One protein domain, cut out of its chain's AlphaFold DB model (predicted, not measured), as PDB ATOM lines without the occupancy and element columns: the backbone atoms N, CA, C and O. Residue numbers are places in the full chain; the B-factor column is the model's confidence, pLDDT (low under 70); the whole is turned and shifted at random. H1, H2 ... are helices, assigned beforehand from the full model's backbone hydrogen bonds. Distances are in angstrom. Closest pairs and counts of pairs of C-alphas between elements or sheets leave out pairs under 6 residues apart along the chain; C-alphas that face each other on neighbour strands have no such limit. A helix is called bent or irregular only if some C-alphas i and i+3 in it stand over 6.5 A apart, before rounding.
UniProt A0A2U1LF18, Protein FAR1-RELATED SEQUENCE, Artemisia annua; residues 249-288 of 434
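What this domain is: This is residues 249 to 288 of the 434 residues of the protein "Protein FAR1-RELATED SEQUENCE" of Artemisia annua (UniProt A0A2U1LF18). Two straight helices of nearly equal length make an open, flat V: H1 runs in, the chain turns tightly, and H2 folds back, with the two meeting near the turn and spreading toward their far ends. The free arms of the V are residues 249 to 258, in H1, and residues 280 to 288, of which 280 to 286 belong to H2. The printed part has 40 residues, with two named helices, H1 then H2, and no named strand; its class is all helix. It is loose, with a radius of gyration of the C-alphas of 11.4 A, and its C-alphas span 30 by 24 by 5 A.

How they stand to each other: Start with H1, residues 249 to 265, and go on over a tight link of 3 residues to H2, residues 269 to 286. The two form a helical hairpin, running opposite ways at a shallow tilt of 26 degrees. They only just touch, with 3 pairs of C-alphas within 8 A, H1 with residues 262 to 263 alone and H2 with residues 272 to 275 alone. Look there for their closest C-alphas, those of Ser 263 and Tyr 272, 7.6 A apart. The centres of the helices are 14.6 A apart. In both H1 and H2 every O i to N i+4 pair is within hydrogen-bond range.

Where its parts are: Find C-alpha 249 at (-11.911, 3.325, 40.509); from there H1 runs 24.5 A to C-alpha 265 at (-17.337, -8.378, 19.711). H2 begins at C-alpha 269 and runs 25.8 A to C-alpha 286 at (-10.871, 14.144, 25.887). Neither helix is bent.

The domain as a whole: The two C-alphas farthest apart are those of Val 249 and Glu 270, 31.8 A. The printed part has no cut. The mean pLDDT of the printed part is 70.3; look for values under 70 in 19 residues, among them 249 to 257 and 260 to 264.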
ATOM      1  N   VAL A 249     -12.358   4.703  40.784       52.03
ATOM      2  CA  VAL A 249     -11.911   3.325  40.509       52.03
ATOM      3  C   VAL A 249     -13.036   2.520  39.858       52.03
ATOM      4  O   VAL A 249     -12.816   1.906  38.824       52.03
ATOM      5  N   LYS A 250     -14.272   2.640  40.363       58.28
ATOM      6  CA  LYS A 250     -15.451   1.995  39.760       58.28
ATOM      7  C   LYS A 250     -15.703   2.478  38.329       58.28
ATOM      8  O   LYS A 250     -16.029   1.675  37.465       58.28
ATOM      9  N   GLN A 251     -15.529   3.779  38.080       58.59
ATOM     10  CA  GLN A 251     -15.656   4.366  36.742       58.59
ATOM     11  C   GLN A 251     -14.567   3.853  35.788       58.59
ATOM     12  O   GLN A 251     -14.861   3.529  34.640       58.59
ATOM     13  N   SER A 252     -13.327   3.721  36.271       46.62
ATOM     14  CA  SER A 252     -12.224   3.145  35.497       46.62
ATOM     15  C   SER A 252     -12.445   1.660  35.193       46.62
ATOM     16  O   SER A 252     -12.231   1.238  34.060       46.62
ATOM     17  N   ASP A 253     -12.906   0.874  36.166       60.66
ATOM     18  CA  ASP A 253     -13.161  -0.560  35.990       60.66
ATOM     19  C   ASP A 253     -14.310  -0.809  35.012       60.66
ATOM     20  O   ASP A 253     -14.214  -1.677  34.144       60.66
ATOM     21  N   GLN A 254     -15.372  -0.005  35.096       68.06
ATOM     22  CA  GLN A 254     -16.490  -0.060  34.160       68.06
ATOM     23  C   GLN A 254     -16.049   0.305  32.735       68.06
ATOM     24  O   GLN A 254     -16.430  -0.370  31.778       68.06
ATOM     25  N   LEU A 255     -15.206   1.331  32.590       65.94
ATOM     26  CA  LEU A 255     -14.640   1.717  31.300       65.94
ATOM     27  C   LEU A 255     -13.785   0.582  30.714       65.94
ATOM     28  O   LEU A 255     -13.975   0.197  29.561       65.94
ATOM     29  N   CYS A 256     -12.897  -0.006  31.517       58.91
ATOM     30  CA  CYS A 256     -12.081  -1.143  31.104       58.91
ATOM     31  C   CYS A 256     -12.933  -2.361  30.720       58.91
ATOM     32  O   CYS A 256     -12.687  -2.956  29.672       58.91
ATOM     33  N   GLY A 257     -13.951  -2.710  31.514       63.50
ATOM     34  CA  GLY A 257     -14.868  -3.817  31.227       63.50
ATOM     35  C   GLY A 257     -15.582  -3.661  29.882       63.50
ATOM     36  O   GLY A 257     -15.556  -4.579  29.062       63.50
ATOM     37  N   ASN A 258     -16.117  -2.468  29.607       70.19
ATOM     38  CA  ASN A 258     -16.795  -2.166  28.343       70.19
ATOM     39  C   ASN A 258     -15.844  -2.247  27.136       70.19
ATOM     40  O   ASN A 258     -16.223  -2.741  26.073       70.19
ATOM     41  N   PHE A 259     -14.590  -1.807  27.290       70.88
ATOM     42  CA  PHE A 259     -13.580  -1.950  26.236       70.88
ATOM     43  C   PHE A 259     -13.225  -3.412  25.959       70.88
ATOM     44  O   PHE A 259     -13.072  -3.799  24.799       70.88
ATOM     45  N   TYR A 260     -13.125  -4.238  27.002       60.88
ATOM     46  CA  TYR A 260     -12.888  -5.669  26.836       60.88
ATOM     47  C   TYR A 260     -14.037  -6.353  26.094       60.88
ATOM     48  O   TYR A 260     -13.789  -7.125  25.167       60.88
ATOM     49  N   GLU A 261     -15.283  -6.028  26.430       63.75
ATOM     50  CA  GLU A 261     -16.452  -6.566  25.735       63.75
ATOM     51  C   GLU A 261     -16.485  -6.141  24.257       63.75
ATOM     52  O   GLU A 261     -16.606  -6.991  23.371       63.75
ATOM     53  N   ALA A 262     -16.250  -4.857  23.968       65.50
ATOM     54  CA  ALA A 262     -16.153  -4.351  22.599       65.50
ATOM     55  C   ALA A 262     -15.043  -5.053  21.797       65.50
ATOM     56  O   ALA A 262     -15.244  -5.401  20.631       65.50
ATOM     57  N   SER A 263     -13.896  -5.329  22.428       64.62
ATOM     58  CA  SER A 263     -12.790  -6.054  21.792       64.62
ATOM     59  C   SER A 263     -13.149  -7.503  21.443       64.62
ATOM     60  O   SER A 263     -12.731  -8.002  20.401       64.62
ATOM     61  N   HIS A 264     -13.972  -8.166  22.263       56.44
ATOM     62  CA  HIS A 264     -14.441  -9.527  22.003       56.44
ATOM     63  C   HIS A 264     -15.501  -9.568  20.887       56.44
ATOM     64  O   HIS A 264     -15.560 -10.519  20.107       56.44
ATOM     65  N   ILE A 265     -16.331  -8.525  20.778       72.44
ATOM     66  CA  ILE A 265     -17.337  -8.378  19.711       72.44
ATOM     67  C   ILE A 265     -16.683  -8.027  18.360       72.44
ATOM     68  O   ILE A 265     -17.212  -8.386  17.300       72.44
ATOM     69  N   ALA A 266     -15.519  -7.370  18.379       69.94
ATOM     70  CA  ALA A 266     -14.728  -6.998  17.204       69.94
ATOM     71  C   ALA A 266     -14.003  -8.203  16.565       69.94
ATOM     72  O   ALA A 266     -12.785  -8.238  16.422       69.94
ATOM     73  N   ASN A 267     -14.779  -9.200  16.141       67.94
ATOM     74  CA  ASN A 267     -14.305 -10.462  15.574       67.94
ATOM     75  C   ASN A 267     -13.953 -10.413  14.071       67.94
ATOM     76  O   ASN A 267     -13.727 -11.460  13.467       67.94
ATOM     77  N   SER A 268     -13.921  -9.227  13.458       78.00
ATOM     78  CA  SER A 268     -13.514  -9.020  12.064       78.00
ATOM     79  C   SER A 268     -12.620  -7.788  11.939       78.00
ATOM     80  O   SER A 268     -12.638  -6.905  12.801       78.00
ATOM     81  N   HIS A 269     -11.834  -7.718  10.862       67.25
ATOM     82  CA  HIS A 269     -10.893  -6.620  10.656       67.25
ATOM     83  C   HIS A 269     -11.607  -5.267  10.528       67.25
ATOM     84  O   HIS A 269     -11.161  -4.271  11.086       67.25
ATOM     85  N   GLU A 270     -12.764  -5.244   9.873       80.06
ATOM     86  CA  GLU A 270     -13.581  -4.049   9.660       80.06
ATOM     87  C   GLU A 270     -14.142  -3.517  10.985       80.06
ATOM     88  O   GLU A 270     -14.114  -2.313  11.238       80.06
ATOM     89  N   LYS A 271     -14.587  -4.415  11.875       66.69
ATOM     90  CA  LYS A 271     -15.062  -4.048  13.218       66.69
ATOM     91  C   LYS A 271     -13.929  -3.550  14.109       66.69
ATOM     92  O   LYS A 271     -14.126  -2.602  14.861       66.69
ATOM     93  N   TYR A 272     -12.749  -4.164  14.014       73.38
ATOM     94  CA  TYR A 272     -11.559  -3.695  14.720       73.38
ATOM     95  C   TYR A 272     -11.193  -2.265  14.302       73.38
ATOM     96  O   TYR A 272     -11.002  -1.411  15.165       73.38
ATOM     97  N   GLN A 273     -11.155  -1.989  12.995       68.38
ATOM     98  CA  GLN A 273     -10.855  -0.650  12.480       68.38
ATOM     99  C   GLN A 273     -11.887   0.378  12.952       68.38
ATOM    100  O   GLN A 273     -11.512   1.452  13.411       68.38
ATOM    101  N   TYR A 274     -13.174   0.022  12.930       80.38
ATOM    102  CA  TYR A 274     -14.241   0.884  13.438       80.38
ATOM    103  C   TYR A 274     -14.066   1.227  14.927       80.38
ATOM    104  O   TYR A 274     -14.115   2.396  15.303       80.38
ATOM    105  N   VAL A 275     -13.800   0.229  15.779       71.06
ATOM    106  CA  VAL A 275     -13.578   0.450  17.220       71.06
ATOM    107  C   VAL A 275     -12.343   1.322  17.466       71.06
ATOM    108  O   VAL A 275     -12.379   2.210  18.316       71.06
ATOM    109  N   MET A 276     -11.262   1.105  16.714       80.38
ATOM    110  CA  MET A 276     -10.039   1.900  16.840       80.38
ATOM    111  C   MET A 276     -10.236   3.356  16.413       80.38
ATOM    112  O   MET A 276      -9.729   4.252  17.087       80.38
ATOM    113  N   GLU A 277     -11.012   3.599  15.359       84.69
ATOM    114  CA  GLU A 277     -11.358   4.950  14.921       84.69
ATOM    115  C   GLU A 277     -12.175   5.686  15.989       84.69
ATOM    116  O   GLU A 277     -11.831   6.799  16.385       84.69
ATOM    117  N   CYS A 278     -13.189   5.029  16.561       77.50
ATOM    118  CA  CYS A 278     -13.967   5.594  17.663       77.50
ATOM    119  C   CYS A 278     -13.098   5.923  18.887       77.50
ATOM    120  O   CYS A 278     -13.285   6.965  19.515       77.50
ATOM    121  N   ILE A 279     -12.127   5.068  19.222       80.94
ATOM    122  CA  ILE A 279     -11.188   5.318  20.324       80.94
ATOM    123  C   ILE A 279     -10.342   6.567  20.061       80.94
ATOM    124  O   ILE A 279     -10.094   7.334  20.991       80.94
ATOM    125  N   ASN A 280      -9.885   6.773  18.827       79.38
ATOM    126  CA  ASN A 280      -9.075   7.939  18.478       79.38
ATOM    127  C   ASN A 280      -9.893   9.233  18.561       79.38
ATOM    128  O   ASN A 280      -9.438  10.180  19.196       79.38
ATOM    129  N   VAL A 281     -11.131   9.230  18.058       86.00
ATOM    130  CA  VAL A 281     -12.052  10.376  18.177       86.00
ATOM    131  C   VAL A 281     -12.312  10.729  19.643       86.00
ATOM    132  O   VAL A 281     -12.228  11.892  20.031       86.00
ATOM    133  N   VAL A 282     -12.581   9.729  20.489       79.25
ATOM    134  CA  VAL A 282     -12.796   9.956  21.928       79.25
ATOM    135  C   VAL A 282     -11.537  10.517  22.590       79.25
ATOM    136  O   VAL A 282     -11.638  11.421  23.414       79.25
ATOM    137  N   LYS A 283     -10.344  10.031  22.230       75.94
ATOM    138  CA  LYS A 283      -9.081  10.568  22.758       75.94
ATOM    139  C   LYS A 283      -8.885  12.033  22.388       75.94
ATOM    140  O   LYS A 283      -8.520  12.805  23.265       75.94
ATOM    141  N   GLU A 284      -9.152  12.406  21.141       84.25
ATOM    142  CA  GLU A 284      -9.050  13.795  20.682       84.25
ATOM    143  C   GLU A 284     -10.031  14.710  21.429       84.25
ATOM    144  O   GLU A 284      -9.647  15.780  21.897       84.25
ATOM    145  N   GLN A 285     -11.269  14.255  21.643       79.62
ATOM    146  CA  GLN A 285     -12.279  15.003  22.402       79.62
ATOM    147  C   GLN A 285     -11.954  15.124  23.897       79.62
ATOM    148  O   GLN A 285     -12.290  16.128  24.518       79.62
ATOM    149  N   LEU A 286     -11.305  14.117  24.485       73.00
ATOM    150  CA  LEU A 286     -10.871  14.144  25.887       73.00
ATOM    151  C   LEU A 286      -9.607  14.980  26.105       73.00
ATOM    152  O   LEU A 286      -9.350  15.383  27.234       73.00
ATOM    153  N   THR A 287      -8.808  15.225  25.062       74.56
ATOM    154  CA  THR A 287      -7.656  16.140  25.137       74.56
ATOM    155  C   THR A 287      -8.039  17.613  25.025       74.56
ATOM    156  O   THR A 287      -7.203  18.473  25.297       74.56
ATOM    157  N   ASP A 288      -9.280  17.910  24.637       74.31
ATOM    158  CA  ASP A 288      -9.813  19.265  24.599       74.31
ATOM    159  C   ASP A 288     -10.487  19.617  25.936       74.31
ATOM    160  O   ASP A 288     -11.685  19.408  26.147       74.31
TER     161      ASP A 288